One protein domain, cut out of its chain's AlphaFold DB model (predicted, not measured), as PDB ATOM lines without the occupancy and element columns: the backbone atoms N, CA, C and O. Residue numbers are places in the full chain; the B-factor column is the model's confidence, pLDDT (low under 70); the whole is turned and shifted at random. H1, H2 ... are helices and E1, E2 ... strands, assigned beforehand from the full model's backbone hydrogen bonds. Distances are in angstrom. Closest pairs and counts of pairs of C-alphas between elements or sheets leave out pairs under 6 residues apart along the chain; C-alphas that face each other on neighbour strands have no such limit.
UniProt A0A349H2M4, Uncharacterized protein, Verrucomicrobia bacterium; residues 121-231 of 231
ATOM      1  N   GLY A 121     107.744  13.639  86.158       95.56
ATOM      2  CA  GLY A 121     108.214  12.593  85.235       95.56
ATOM      3  C   GLY A 121     109.659  12.156  85.476       95.56
ATOM      4  O   GLY A 121     110.306  11.637  84.561       95.56
ATOM      5  N   GLY A 122     110.199  12.451  86.662       96.06
ATOM      6  CA  GLY A 122     111.529  12.036  87.103       96.06
ATOM      7  C   GLY A 122     111.553  10.617  87.674       96.06
ATOM      8  O   GLY A 122     110.620   9.835  87.501       96.06
ATOM      9  N   ASN A 123     112.637  10.285  88.371       97.81
ATOM     10  CA  ASN A 123     112.791   8.997  89.042       97.81
ATOM     11  C   ASN A 123     112.465   9.151  90.528       97.81
ATOM     12  O   ASN A 123     112.855  10.143  91.138       97.81
ATOM     13  N   VAL A 124     111.824   8.147  91.119       98.12
ATOM     14  CA  VAL A 124     111.527   8.109  92.559       98.12
ATOM     15  C   VAL A 124     112.147   6.859  93.148       98.12
ATOM     16  O   VAL A 124     111.996   5.777  92.585       98.12
ATOM     17  N   THR A 125     112.823   7.003  94.287       98.31
ATOM     18  CA  THR A 125     113.307   5.868  95.076       98.31
ATOM     19  C   THR A 125     112.464   5.730  96.332       98.31
ATOM     20  O   THR A 125     112.388   6.650  97.139       98.31
ATOM     21  N   TYR A 126     111.823   4.576  96.478       98.12
ATOM     22  CA  TYR A 126     111.163   4.174  97.708       98.12
ATOM     23  C   TYR A 126     112.192   3.516  98.619       98.12
ATOM     24  O   TYR A 126     112.824   2.541  98.217       98.12
ATOM     25  N   HIS A 127     112.328   4.033  99.835       97.69
ATOM     26  CA  HIS A 127     113.154   3.441 100.882       97.69
ATOM     27  C   HIS A 127     112.262   2.581 101.775       97.69
ATOM     28  O   HIS A 127     111.498   3.101 102.591       97.69
ATOM     29  N   CYS A 128     112.298   1.266 101.574       96.62
ATOM     30  CA  CYS A 128     111.419   0.314 102.245       96.62
ATOM     31  C   CYS A 128     112.186  -0.574 103.228       96.62
ATOM     32  O   CYS A 128     113.409  -0.702 103.177       96.62
ATOM     33  N   THR A 129     111.442  -1.254 104.097       96.69
ATOM     34  CA  THR A 129     111.949  -2.349 104.930       96.69
ATOM     35  C   THR A 129     111.192  -3.619 104.573       96.69
ATOM     36  O   THR A 129     109.961  -3.620 104.570       96.69
ATOM     37  N   ALA A 130     111.907  -4.696 104.256       95.44
ATOM     38  CA  ALA A 130     111.281  -5.960 103.893       95.44
ATOM     39  C   ALA A 130     110.615  -6.601 105.129       95.44
ATOM     40  O   ALA A 130     111.306  -6.862 106.116       95.44
ATOM     41  N   PRO A 131     109.301  -6.890 105.110       94.62
ATOM     42  CA  PRO A 131     108.634  -7.525 106.250       94.62
ATOM     43  C   PRO A 131     108.969  -9.019 106.366       94.62
ATOM     44  O   PRO A 131     108.820  -9.607 107.434       94.62
ATOM     45  N   VAL A 132     109.421  -9.634 105.272       96.25
ATOM     46  CA  VAL A 132     109.732 -11.063 105.156       96.25
ATOM     47  C   VAL A 132     111.040 -11.259 104.387       96.25
ATOM     48  O   VAL A 132     111.514 -10.341 103.717       96.25
ATOM     49  N   ALA A 133     111.634 -12.446 104.506       97.31
ATOM     50  CA  ALA A 133     112.788 -12.848 103.706       97.31
ATOM     51  C   ALA A 133     112.347 -13.539 102.405       97.31
ATOM     52  O   ALA A 133     111.243 -14.078 102.339       97.31
ATOM     53  N   GLY A 134     113.222 -13.537 101.404       96.94
ATOM     54  CA  GLY A 134     113.032 -14.240 100.137       96.94
ATOM     55  C   GLY A 134     114.193 -14.002  99.179       96.94
ATOM     56  O   GLY A 134     115.064 -13.178  99.457       96.94
ATOM     57  N   ASP A 135     114.192 -14.701  98.052       96.94
ATOM     58  CA  ASP A 135     115.275 -14.687  97.063       96.94
ATOM     59  C   ASP A 135     114.977 -13.779  95.860       96.94
ATOM     60  O   ASP A 135     115.870 -13.459  95.071       96.94
ATOM     61  N   ALA A 136     113.729 -13.320  95.723       96.69
ATOM     62  CA  ALA A 136     113.337 -12.413  94.655       96.69
ATOM     63  C   ALA A 136     112.262 -11.403  95.074       96.69
ATOM     64  O   ALA A 136     111.429 -11.653  95.948       96.69
ATOM     65  N   VAL A 137     112.252 -10.266  94.378       97.50
ATOM     66  CA  VAL A 137     111.242  -9.211  94.510       97.50
ATOM     67  C   VAL A 137     110.537  -9.033  93.172       97.50
ATOM     68  O   VAL A 137     111.182  -8.821  92.144       97.50
ATOM     69  N   GLN A 138     109.210  -9.088  93.180       97.56
ATOM     70  CA  GLN A 138     108.374  -8.854  92.009       97.56
ATOM     71  C   GLN A 138     107.549  -7.580  92.172       97.56
ATOM     72  O   GLN A 138     106.985  -7.311  93.233       97.56
ATOM     73  N   LEU A 139     107.444  -6.810  91.091       97.31
ATOM     74  CA  LEU A 139     106.544  -5.668  90.976       97.31
ATOM     75  C   LEU A 139     105.558  -5.937  89.834       97.31
ATOM     76  O   LEU A 139     105.801  -5.501  88.708       97.31
ATOM     77  N   PRO A 140     104.456  -6.665  90.093       93.88
ATOM     78  CA  PRO A 140     103.546  -7.093  89.032       93.88
ATOM     79  C   PRO A 140     102.871  -5.908  88.329       93.88
ATOM     80  O   PRO A 140     102.589  -5.980  87.131       93.88
ATOM     81  N   HIS A 141     102.647  -4.801  89.049       96.38
ATOM     82  CA  HIS A 141     102.053  -3.592  88.493       96.38
ATOM     83  C   HIS A 141     102.830  -2.343  88.918       96.38
ATOM     84  O   HIS A 141     102.699  -1.846  90.038       96.38
ATOM     85  N   PHE A 142     103.601  -1.798  87.981       97.19
ATOM     86  CA  PHE A 142     104.160  -0.454  88.071       97.19
ATOM     87  C   PHE A 142     103.871   0.328  86.786       97.19
ATOM     88  O   PHE A 142     103.603  -0.243  85.724       97.19
ATOM     89  N   LYS A 143     103.902   1.652  86.899       97.00
ATOM     90  CA  LYS A 143     103.707   2.619  85.823       97.00
ATOM     91  C   LYS A 143     104.960   3.480  85.741       97.00
ATOM     92  O   LYS A 143     105.201   4.361  86.561       97.00
ATOM     93  N   GLY A 144     105.813   3.133  84.795       96.12
ATOM     94  CA  GLY A 144     107.138   3.702  84.608       96.12
ATOM     95  C   GLY A 144     107.846   2.962  83.483       96.12
ATOM     96  O   GLY A 144     107.250   2.117  82.814       96.12
ATOM     97  N   THR A 145     109.114   3.275  83.274       96.44
ATOM     98  CA  THR A 145     109.915   2.689  82.192       96.44
ATOM     99  C   THR A 145     110.601   1.398  82.632       96.44
ATOM    100  O   THR A 145     110.618   0.409  81.906       96.44
ATOM    101  N   ALA A 146     111.164   1.403  83.839       97.94
ATOM    102  CA  ALA A 146     111.842   0.271  84.457       97.94
ATOM    103  C   ALA A 146     111.900   0.487  85.974       97.94
ATOM    104  O   ALA A 146     111.630   1.585  86.467       97.94
ATOM    105  N   VAL A 147     112.309  -0.539  86.710       98.56
ATOM    106  CA  VAL A 147     112.547  -0.467  88.150       98.56
ATOM    107  C   VAL A 147     113.918  -1.045  88.469       98.56
ATOM    108  O   VAL A 147     114.310  -2.071  87.921       98.56
ATOM    109  N   LYS A 148     114.649  -0.394  89.369       98.62
ATOM    110  CA  LYS A 148     115.863  -0.919  89.992       98.62
ATOM    111  C   LYS A 148     115.555  -1.256  91.445       98.62
ATOM    112  O   LYS A 148     115.065  -0.395  92.170       98.62
ATOM    113  N   VAL A 149     115.872  -2.473  91.863       98.38
ATOM    114  CA  VAL A 149     115.767  -2.933  93.252       98.38
ATOM    115  C   VAL A 149     117.177  -3.077  93.808       98.38
ATOM    116  O   VAL A 149     118.022  -3.697  93.165       98.38
ATOM    117  N   CYS A 150     117.437  -2.507  94.979       98.31
ATOM    118  CA  CYS A 150     118.689  -2.659  95.708       98.31
ATOM    119  C   CYS A 150     118.405  -3.205  97.109       98.31
ATOM    120  O   CYS A 150     117.625  -2.621  97.856       98.31
ATOM    121  N   SER A 151     119.041  -4.315  97.475       97.38
ATOM    122  CA  SER A 151     118.947  -4.924  98.808       97.38
ATOM    123  C   SER A 151     120.321  -5.444  99.195       97.38
ATOM    124  O   SER A 151     120.935  -6.197  98.443       97.38
ATOM    125  N   GLN A 152     120.819  -5.040 100.367       94.25
ATOM    126  CA  GLN A 152     122.087  -5.540 100.923       94.25
ATOM    127  C   GLN A 152     123.279  -5.455  99.939       94.25
ATOM    128  O   GLN A 152     124.126  -6.344  99.895       94.25
ATOM    129  N   GLY A 153     123.337  -4.396  99.125       94.31
ATOM    130  CA  GLY A 153     124.390  -4.185  98.122       94.31
ATOM    131  C   GLY A 153     124.201  -4.950  96.807       94.31
ATOM    132  O   GLY A 153     124.971  -4.731  95.874       94.31
ATOM    133  N   GLN A 154     123.183  -5.805  96.696       97.19
ATOM    134  CA  GLN A 154     122.813  -6.465  95.446       97.19
ATOM    135  C   GLN A 154     121.788  -5.636  94.676       97.19
ATOM    136  O   GLN A 154     120.904  -5.022  95.273       97.19
ATOM    137  N   VAL A 155     121.909  -5.630  93.347       98.12
ATOM    138  CA  VAL A 155     121.084  -4.818  92.449       98.12
ATOM    139  C   VAL A 155     120.423  -5.701  91.401       98.12
ATOM    140  O   VAL A 155     121.097  -6.468  90.719       98.12
ATOM    141  N   GLY A 156     119.117  -5.530  91.227       97.88
ATOM    142  CA  GLY A 156     118.334  -6.157  90.168       97.88
ATOM    143  C   GLY A 156     117.511  -5.132  89.398       97.88
ATOM    144  O   GLY A 156     117.188  -4.059  89.911       97.88
ATOM    145  N   VAL A 157     117.178  -5.453  88.148       98.06
ATOM    146  CA  VAL A 157     116.427  -4.563  87.252       98.06
ATOM    147  C   VAL A 157     115.192  -5.281  86.723       98.06
ATOM    148  O   VAL A 157     115.277  -6.398  86.222       98.06
ATOM    149  N   ILE A 158     114.051  -4.606  86.793       98.12
ATOM    150  CA  ILE A 158     112.745  -5.077  86.340       98.12
ATOM    151  C   ILE A 158     112.285  -4.186  85.185       98.12
ATOM    152  O   ILE A 158     112.090  -2.986  85.352       98.12
ATOM    153  N   TYR A 159     112.102  -4.772  84.006       96.12
ATOM    154  CA  TYR A 159     111.657  -4.047  82.804       96.12
ATOM    155  C   TYR A 159     110.795  -4.895  81.858       96.12
ATOM    156  O   TYR A 159     110.336  -4.414  80.826       96.12
ATOM    157  N   ARG A 160     110.582  -6.173  82.186       95.06
ATOM    158  CA  ARG A 160     109.800  -7.119  81.384       95.06
ATOM    159  C   ARG A 160     109.184  -8.189  82.269       95.06
ATOM    160  O   ARG A 160     109.679  -8.424  83.371       95.06
ATOM    161  N   ALA A 161     108.169  -8.875  81.748       93.56
ATOM    162  CA  ALA A 161     107.596 -10.057  82.380       93.56
ATOM    163  C   ALA A 161     108.696 -11.099  82.705       93.56
ATOM    164  O   ALA A 161     109.604 -11.286  81.889       93.56
ATOM    165  N   PRO A 162     108.650 -11.754  83.881       94.56
ATOM    166  CA  PRO A 162     107.562 -11.747  84.869       94.56
ATOM    167  C   PRO A 162     107.595 -10.564  85.862       94.56
ATOM    168  O   PRO A 162     106.978 -10.633  86.916       94.56
ATOM    169  N   TYR A 163     108.292  -9.474  85.537       97.19
ATOM    170  CA  TYR A 163     108.460  -8.273  86.361       97.19
ATOM    171  C   TYR A 163     109.099  -8.542  87.727       97.19
ATOM    172  O   TYR A 163     108.675  -8.014  88.753       97.19
ATOM    173  N   GLN A 164     110.134  -9.379  87.714       97.38
ATOM    174  CA  GLN A 164     110.825  -9.886  88.892       97.38
ATOM    175  C   GLN A 164     112.325  -9.620  88.799       97.38
ATOM    176  O   GLN A 164     112.908  -9.706  87.717       97.38
ATOM    177  N   ALA A 165     112.935  -9.310  89.939       97.19
ATOM    178  CA  ALA A 165     114.373  -9.272  90.130       97.19
ATOM    179  C   ALA A 165     114.781 -10.358  91.130       97.19
ATOM    180  O   ALA A 165     114.237 -10.420  92.232       97.19
ATOM    181  N   GLU A 166     115.754 -11.185  90.750       96.56
ATOM    182  CA  GLU A 166     116.415 -12.163  91.624       96.56
ATOM    183  C   GLU A 166     117.390 -11.421  92.543       96.56
ATOM    184  O   GLU A 166     118.589 -11.323  92.289       96.56
ATOM    185  N   VAL A 167     116.822 -10.782  93.561       96.56
ATOM    186  CA  VAL A 167     117.542 -10.022  94.574       96.56
ATOM    187  C   VAL A 167     117.078 -10.532  95.937       96.56
ATOM    188  O   VAL A 167     115.920 -10.299  96.297       96.56
ATOM    189  N   PRO A 168     117.962 -11.180  96.712       96.50
ATOM    190  CA  PRO A 168     117.631 -11.683  98.023       96.50
ATOM    191  C   PRO A 168     117.368 -10.534  98.994       96.50
ATOM    192  O   PRO A 168     118.073  -9.517  99.058       96.50
ATOM    193  N   VAL A 169     116.346 -10.727  99.809       96.69
ATOM    194  CA  VAL A 169     115.912  -9.819 100.861       96.69
ATOM    195  C   VAL A 169     115.848 -10.587 102.174       96.69
ATOM    196  O   VAL A 169     115.455 -11.749 102.232       96.69
ATOM    197  N   LYS A 170     116.259  -9.935 103.260       96.75
ATOM    198  CA  LYS A 170     116.116 -10.469 104.617       96.75
ATOM    199  C   LYS A 170     115.002  -9.716 105.320       96.75
ATOM    200  O   LYS A 170     114.876  -8.506 105.140       96.75
ATOM    201  N   ALA A 171     114.247 -10.412 106.164       96.75
ATOM    202  CA  ALA A 171     113.266  -9.766 107.026       96.75
ATOM    203  C   ALA A 171     113.944  -8.672 107.875       96.75
ATOM    204  O   ALA A 171     115.000  -8.901 108.467       96.75
ATOM    205  N   GLY A 172     113.358  -7.477 107.892       96.56
ATOM    206  CA  GLY A 172     113.883  -6.293 108.575       96.56
ATOM    207  C   GLY A 172     114.990  -5.535 107.828       96.56
ATOM    208  O   GLY A 172     115.424  -4.494 108.317       96.56
ATOM    209  N   ALA A 173     115.454  -6.003 106.665       95.31
ATOM    210  CA  ALA A 173     116.490  -5.307 105.899       95.31
ATOM    211  C   ALA A 173     115.918  -4.171 105.036       95.31
ATOM    212  O   ALA A 173     114.774  -4.232 104.576       95.31
ATOM    213  N   ALA A 174     116.745  -3.152 104.786       97.25
ATOM    214  CA  ALA A 174     116.428  -2.073 103.858       97.25
ATOM    215  C   ALA A 174     116.395  -2.578 102.408       97.25
ATOM    216  O   ALA A 174     117.276  -3.333 101.982       97.25
ATOM    217  N   VAL A 175     115.387  -2.128 101.663       97.62
ATOM    218  CA  VAL A 175     115.215  -2.386 100.233       97.62
ATOM    219  C   VAL A 175     114.862  -1.073  99.552       97.62
ATOM    220  O   VAL A 175     113.809  -0.495  99.821       97.62
ATOM    221  N   ASP A 176     115.727  -0.627  98.648       98.38
ATOM    222  CA  ASP A 176     115.486   0.558  97.835       98.38
ATOM    223  C   ASP A 176     114.886   0.151  96.495       98.38
ATOM    224  O   ASP A 176     115.434  -0.690  95.775       98.38
ATOM    225  N   ILE A 177     113.767   0.769  96.135       98.38
ATOM    226  CA  ILE A 177     113.066   0.514  94.879       98.38
ATOM    227  C   ILE A 177     113.014   1.821  94.092       98.38
ATOM    228  O   ILE A 177     112.197   2.697  94.374       98.38
ATOM    229  N   THR A 178     113.883   1.967  93.093       98.69
ATOM    230  CA  THR A 178     113.879   3.120  92.186       98.69
ATOM    231  C   THR A 178     112.997   2.838  90.978       98.69
ATOM    232  O   THR A 178     113.351   2.015  90.136       98.69
ATOM    233  N   VAL A 179     111.881   3.552  90.852       98.50
ATOM    234  CA  VAL A 179     111.067   3.575  89.633       98.50
ATOM    235  C   VAL A 179     111.621   4.646  88.704       98.50
ATOM    236  O   VAL A 179     111.684   5.825  89.062       98.50
ATOM    237  N   PHE A 180     112.004   4.238  87.497       98.31
ATOM    238  CA  PHE A 180     112.350   5.167  86.434       98.31
ATOM    239  C   PHE A 180     111.065   5.676  85.794       98.31
ATOM    240  O   PHE A 180     110.320   4.894  85.196       98.31
ATOM    241  N   GLY A 181     110.787   6.968  85.949       96.69
ATOM    242  CA  GLY A 181     109.569   7.573  85.429       96.69
ATOM    243  C   GLY A 181     109.542   7.649  83.906       96.69
ATOM    244  O   GLY A 181     110.409   7.140  83.190       96.69
ATOM    245  N   HIS A 182     108.511   8.311  83.407       94.31
ATOM    246  CA  HIS A 182     108.358   8.667  82.006       94.31
ATOM    247  C   HIS A 182     107.830  10.091  81.894       94.31
ATOM    248  O   HIS A 182     107.256  10.643  82.832       94.31
ATOM    249  N   ARG A 183     107.935  10.675  80.704       93.69
ATOM    250  CA  ARG A 183     107.629  12.091  80.482       93.69
ATOM    251  C   ARG A 183     106.212  12.388  80.012       93.69
ATOM    252  O   ARG A 183     105.932  13.521  79.651       93.69
ATOM    253  N   ALA A 184     105.305  11.412  80.064       94.12
ATOM    254  CA  ALA A 184     103.937  11.585  79.575       94.12
ATOM    255  C   ALA A 184     103.185  12.769  80.214       94.12
ATOM    256  O   ALA A 184     102.473  13.462  79.503       94.12
ATOM    257  N   ASN A 185     103.383  13.043  81.507       95.50
ATOM    258  CA  ASN A 185     102.705  14.159  82.183       95.50
ATOM    259  C   ASN A 185     103.512  15.468  82.163       95.50
ATOM    260  O   ASN A 185     103.000  16.495  82.587       95.50
ATOM    261  N   CYS A 186     104.762  15.430  81.686       93.19
ATOM    262  CA  CYS A 186     105.606  16.619  81.529       93.19
ATOM    263  C   CYS A 186     105.601  17.149  80.093       93.19
ATOM    264  O   CYS A 186     105.784  18.330  79.895       93.19
ATOM    265  N   PHE A 187     105.472  16.272  79.097       92.94
ATOM    266  CA  PHE A 187     105.615  16.617  77.678       92.94
ATOM    267  C   PHE A 187     104.506  16.028  76.809       92.94
ATOM    268  O   PHE A 187     104.488  16.270  75.610       92.94
ATOM    269  N   GLY A 188     103.625  15.195  77.367       92.75
ATOM    270  CA  GLY A 188     102.539  14.587  76.613       92.75
ATOM    271  C   GLY A 188     101.319  15.503  76.497       92.75
ATOM    272  O   GLY A 188     101.238  16.544  77.150       92.75
ATOM    273  N   PRO A 189     100.333  15.114  75.680       92.94
ATOM    274  CA  PRO A 189      99.117  15.887  75.482       92.94
ATOM    275  C   PRO A 189      98.163  15.710  76.671       92.94
ATOM    276  O   PRO A 189      97.204  14.944  76.613       92.94
ATOM    277  N   ILE A 190      98.425  16.428  77.763       93.69
ATOM    278  CA  ILE A 190      97.692  16.309  79.035       93.69
ATOM    279  C   ILE A 190      96.233  16.791  78.983       93.69
ATOM    280  O   ILE A 190      95.553  16.725  79.992       93.69
ATOM    281  N   HIS A 191      95.739  17.250  77.832       93.88
ATOM    282  CA  HIS A 191      94.342  17.654  77.604       93.88
ATOM    283  C   HIS A 191      93.614  16.747  76.596       93.88
ATOM    284  O   HIS A 191      92.486  17.024  76.185       93.88
ATOM    285  N   LEU A 192      94.265  15.667  76.153       93.06
ATOM    286  CA  LEU A 192      93.689  14.714  75.212       93.06
ATOM    287  C   LEU A 192      92.643  13.842  75.918       93.06
ATOM    288  O   LEU A 192      92.994  12.951  76.687       93.06
ATOM    289  N   ALA A 193      91.367  14.076  75.609       88.56
ATOM    290  CA  ALA A 193      90.227  13.394  76.227       88.56
ATOM    291  C   ALA A 193      89.919  12.006  75.636       88.56
ATOM    292  O   ALA A 193      89.044  11.310  76.146       88.56
ATOM    293  N   GLU A 194      90.620  11.586  74.575       78.81
ATOM    294  CA  GLU A 194      90.401  10.280  73.944       78.81
ATOM    295  C   GLU A 194      91.416   9.228  74.427       78.81
ATOM    296  O   GLU A 194      92.578   9.232  73.993       78.81
ATOM    297  N   PRO A 195      91.007   8.282  75.290       60.28
ATOM    298  CA  PRO A 195      91.825   7.122  75.597       60.28
ATOM    299  C   PRO A 195      91.887   6.206  74.369       60.28
ATOM    300  O   PRO A 195      90.879   5.645  73.954       60.28
ATOM    301  N   GLY A 196      93.082   6.009  73.804       62.38
ATOM    302  CA  GLY A 196      93.300   4.968  72.790       62.38
ATOM    303  C   GLY A 196      93.921   5.408  71.469       62.38
ATOM    304  O   GLY A 196      94.023   4.578  70.567       62.38
ATOM    305  N   LEU A 197      94.402   6.651  71.340       68.12
ATOM    306  CA  LEU A 197      95.285   6.984  70.219       68.12
ATOM    307  C   LEU A 197      96.512   6.058  70.248       68.12
ATOM    308  O   LEU A 197      97.347   6.123  71.152       68.12
ATOM    309  N   VAL A 198      96.605   5.190  69.237       68.12
ATOM    310  CA  VAL A 198      97.701   4.220  69.058       68.12
ATOM    311  C   VAL A 198      99.042   4.935  68.861       68.12
ATOM    312  O   VAL A 198     100.105   4.380  69.129       68.12
ATOM    313  N   TRP A 199      98.991   6.193  68.428       80.12
ATOM    314  CA  TRP A 199     100.147   7.029  68.178       80.12
ATOM    315  C   TRP A 199      99.906   8.453  68.681       80.12
ATOM    316  O   TRP A 199      98.838   9.023  68.461       80.12
ATOM    317  N   LEU A 200     100.912   9.016  69.352       85.69
ATOM    318  CA  LEU A 200     100.923  10.416  69.766       85.69
ATOM    319  C   LEU A 200     101.776  11.217  68.788       85.69
ATOM    320  O   LEU A 200     102.952  10.908  68.594       85.69
ATOM    321  N   GLY A 201     101.192  12.263  68.217       87.94
ATOM    322  CA  GLY A 201     101.879  13.162  67.297       87.94
ATOM    323  C   GLY A 201     101.412  14.599  67.408       87.94
ATOM    324  O   GLY A 201     100.707  14.934  68.358       87.94
ATOM    325  N   PRO A 202     101.769  15.460  66.438       88.00
ATOM    326  CA  PRO A 202     101.450  16.885  66.493       88.00
ATOM    327  C   PRO A 202      99.961  17.175  66.719       88.00
ATOM    328  O   PRO A 202      99.617  18.075  67.484       88.00
ATOM    329  N   ASP A 203      99.075  16.379  66.118       88.25
ATOM    330  CA  ASP A 203      97.625  16.558  66.246       88.25
ATOM    331  C   ASP A 203      97.102  16.214  67.645       88.25
ATOM    332  O   ASP A 203      96.093  16.769  68.079       88.25
ATOM    333  N   SER A 204      97.822  15.381  68.404       90.12
ATOM    334  CA  SER A 204      97.471  15.060  69.789       90.12
ATOM    335  C   SER A 204      97.581  16.273  70.722       90.12
ATOM    336  O   SER A 204      96.926  16.285  71.757       90.12
ATOM    337  N   TYR A 205      98.354  17.304  70.358       89.00
ATOM    338  CA  TYR A 205      98.503  18.557  71.122       89.00
ATOM    339  C   TYR A 205      97.564  19.673  70.647       89.00
ATOM    340  O   TYR A 205      97.539  20.755  71.228       89.00
ATOM    341  N   ARG A 206      96.813  19.441  69.564       89.31
ATOM    342  CA  ARG A 206      95.958  20.442  68.901       89.31
ATOM    343  C   ARG A 206      94.504  19.981  68.825       89.31
ATOM    344  O   ARG A 206      93.782  20.335  67.889       89.31
ATOM    345  N   THR A 207      94.083  19.169  69.792       89.44
ATOM    346  CA  THR A 207      92.738  18.598  69.828       89.44
ATOM    347  C   THR A 207      91.668  19.652  70.097       89.44
ATOM    348  O   THR A 207      91.922  20.720  70.654       89.44
ATOM    349  N   LYS A 208      90.448  19.363  69.638       90.75
ATOM    350  CA  LYS A 208      89.262  20.219  69.768       90.75
ATOM    351  C   LYS A 208      88.024  19.347  69.965       90.75
ATOM    352  O   LYS A 208      88.051  18.152  69.672       90.75
ATOM    353  N   GLY A 209      86.919  19.963  70.385       90.75
ATOM    354  CA  GLY A 209      85.639  19.271  70.544       90.75
ATOM    355  C   GLY A 209      85.753  18.117  71.538       90.75
ATOM    356  O   GLY A 209      86.344  18.279  72.597       90.75
ATOM    357  N   THR A 210      85.236  16.946  71.174       90.25
ATOM    358  CA  THR A 210      85.216  15.754  72.041       90.25
ATOM    359  C   THR A 210      86.597  15.185  72.368       90.25
ATOM    360  O   THR A 210      86.719  14.425  73.319       90.25
ATOM    361  N   PHE A 211      87.638  15.554  71.613       89.81
ATOM    362  CA  PHE A 211      89.016  15.097  71.835       89.81
ATOM    363  C   PHE A 211      89.802  15.985  72.812       89.81
ATOM    364  O   PHE A 211      90.950  15.674  73.139       89.81
ATOM    365  N   PHE A 212      89.229  17.109  73.243       93.38
ATOM    366  CA  PHE A 212      89.863  18.062  74.149       93.38
ATOM    367  C   PHE A 212      89.081  18.152  75.455       93.38
ATOM    368  O   PHE A 212      87.866  18.342  75.446       93.38
ATOM    369  N   SER A 213      89.795  18.077  76.572       93.88
ATOM    370  CA  SER A 213      89.272  18.359  77.904       93.88
ATOM    371  C   SER A 213      90.146  19.435  78.543       93.88
ATOM    372  O   SER A 213      91.374  19.320  78.509       93.88
ATOM    373  N   PRO A 214      89.550  20.505  79.098       93.75
ATOM    374  CA  PRO A 214      90.321  21.486  79.848       93.75
ATOM    375  C   PRO A 214      90.931  20.867  81.114       93.75
ATOM    376  O   PRO A 214      91.985  21.315  81.559       93.75
ATOM    377  N   GLU A 215      90.304  19.838  81.688       94.69
ATOM    378  CA  GLU A 215      90.856  19.055  82.792       94.69
ATOM    379  C   GLU A 215      92.086  18.255  82.345       94.69
ATOM    380  O   GLU A 215      92.223  17.850  81.187       94.69
ATOM    381  N   PHE A 216      92.981  17.974  83.293       94.94
ATOM    382  CA  PHE A 216      94.166  17.180  83.007       94.94
ATOM    383  C   PHE A 216      93.841  15.685  82.877       94.94
ATOM    384  O   PHE A 216      93.377  15.040  83.814       94.94
ATOM    385  N   GLN A 217      94.180  15.118  81.725       94.31
ATOM    386  CA  GLN A 217      94.097  13.703  81.374       94.31
ATOM    387  C   GLN A 217      95.454  13.027  81.628       94.31
ATOM    388  O   GLN A 217      96.174  12.624  80.710       94.31
ATOM    389  N   LEU A 218      95.850  12.985  82.902       94.81
ATOM    390  CA  LEU A 218      97.171  12.511  83.324       94.81
ATOM    391  C   LEU A 218      97.301  10.990  83.228       94.81
ATOM    392  O   LEU A 218      96.355  10.238  83.463       94.81
ATOM    393  N   ARG A 219      98.514  10.522  82.928       94.38
ATOM    394  CA  ARG A 219      98.848   9.097  82.965       94.38
ATOM    395  C   ARG A 219      99.371   8.713  84.347       94.38
ATOM    396  O   ARG A 219     100.223   9.432  84.869       94.38
ATOM    397  N   PRO A 220      98.943   7.570  84.902       95.75
ATOM    398  CA  PRO A 220      99.481   7.083  86.162       95.75
ATOM    399  C   PRO A 220     101.001   6.897  86.130       95.75
ATOM    400  O   PRO A 220     101.542   6.451  85.115       95.75
ATOM    401  N   LEU A 221     101.671   7.158  87.253       97.19
ATOM    402  CA  LEU A 221     103.075   6.800  87.503       97.19
ATOM    403  C   LEU A 221     103.223   6.146  88.882       97.19
ATOM    404  O   LEU A 221     102.452   6.433  89.786       97.19
ATOM    405  N   GLY A 222     104.224   5.286  89.062       97.75
ATOM    406  CA  GLY A 222     104.561   4.697  90.361       97.75
ATOM    407  C   GLY A 222     104.277   3.208  90.500       97.75
ATOM    408  O   GLY A 222     104.093   2.490  89.520       97.75
ATOM    409  N   ILE A 223     104.306   2.717  91.737       98.00
ATOM    410  CA  ILE A 223     104.106   1.300  92.070       98.00
ATOM    411  C   ILE A 223     102.629   1.103  92.408       98.00
ATOM    412  O   ILE A 223     102.218   1.365  93.530       98.00
ATOM    413  N   THR A 224     101.818   0.665  91.446       96.75
ATOM    414  CA  THR A 224     100.348   0.622  91.578       96.75
ATOM    415  C   THR A 224      99.813  -0.633  92.274       96.75
ATOM    416  O   THR A 224      98.606  -0.786  92.427       96.75
ATOM    417  N   SER A 225     100.694  -1.540  92.692       95.69
ATOM    418  CA  SER A 225     100.382  -2.675  93.563       95.69
ATOM    419  C   SER A 225     101.562  -2.965  94.477       95.69
ATOM    420  O   SER A 225     102.703  -2.822  94.040       95.69
ATOM    421  N   ALA A 226     101.310  -3.444  95.695       93.94
ATOM    422  CA  ALA A 226     102.377  -3.812  96.622       93.94
ATOM    423  C   ALA A 226     103.401  -4.782  95.979       93.94
ATOM    424  O   ALA A 226     102.987  -5.723  95.292       93.94
ATOM    425  N   PRO A 227     104.716  -4.574  96.187       96.31
ATOM    426  CA  PRO A 227     105.736  -5.539  95.794       96.31
ATOM    427  C   PRO A 227     105.537  -6.883  96.500       96.31
ATOM    428  O   PRO A 227     105.118  -6.933  97.658       96.31
ATOM    429  N   ILE A 228     105.881  -7.966  95.810       96.75
ATOM    430  CA  ILE A 228     105.794  -9.335  96.324       96.75
ATOM    431  C   ILE A 228     107.212  -9.852  96.549       96.75
ATOM    432  O   ILE A 228     108.070  -9.713  95.680       96.75
ATOM    433  N   VAL A 229     107.448 -10.457  97.710       96.31
ATOM    434  CA  VAL A 229     108.688 -11.181  98.002       96.31
ATOM    435  C   VAL A 229     108.433 -12.666  97.777       96.31
ATOM    436  O   VAL A 229     107.497 -13.222  98.351       96.31
ATOM    437  N   TYR A 230     109.257 -13.287  96.942       91.44
ATOM    438  CA  TYR A 230     109.235 -14.723  96.684       91.44
ATOM    439  C   TYR A 230     110.338 -15.404  97.481       91.44
ATOM    440  O   TYR A 230     111.475 -14.932  97.475       91.44
ATOM    441  N   ALA A 231     109.973 -16.486  98.161       77.44
ATOM    442  CA  ALA A 231     110.895 -17.406  98.814       77.44
ATOM    443  C   ALA A 231     111.316 -18.532  97.864       77.44
ATOM    444  O   ALA A 231     110.567 -18.794  96.892       77.44
TER     445      ALA A 231
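AT A GLANCE: This is residues 121 to 231 of the 231 residues of an uncharacterized protein of Verrucomicrobia bacterium (UniProt A0A349H2M4). Little of this rod is regular structure: one end holds a twisted sheet, E1 E5 E3 E4, with the small sheet E2 E6 near it, while loops with H2 make the other end and H1 lies between. The printed part has 111 residues, 38 in named elements: E1 E2 E3 E4 E5 H1 H2 E6, class mixed, both sheets antiparallel. It is loose, radius of gyration of the C-alphas 17.6 A, spanning 54 by 23 by 18 A.

HOW THE PARTS SIT: Start at E5, residues 174 to 180: N 177 is within hydrogen-bond range of O 126 of E1, residues 124 to 129, at 2.9 A. O 178 is 2.8 A from N 148 of E3, residues 146 to 151. E3 forms a hairpin with E4, residues 154 to 158; N 149 and O 156 are 2.8 A apart. E2, residues 136 to 138, neighbours E6, residues 228 to 230, antiparallel at 151 degrees, with N 138 and O 228 at 2.8 A. H1, residues 184 to 187, and H2, residues 202 to 205, are apart, not on the larger sheet, and too short for O i to N i+4 pairs.

IN THESE COORDINATES: Find C-alpha 174 at (116.428, -2.073, 103.858); E5 runs 19.3 A from there. E6 ends at C-alpha 230, (109.235, -14.723, 96.684).

THE WHOLE: C-alphas 170 and 209 are farthest apart, 54.5 A. Links E4 to E5, H1 to H2 and H2 to E6 are long. The printed part has no cut; residues 195 to 198 have pLDDT under 70.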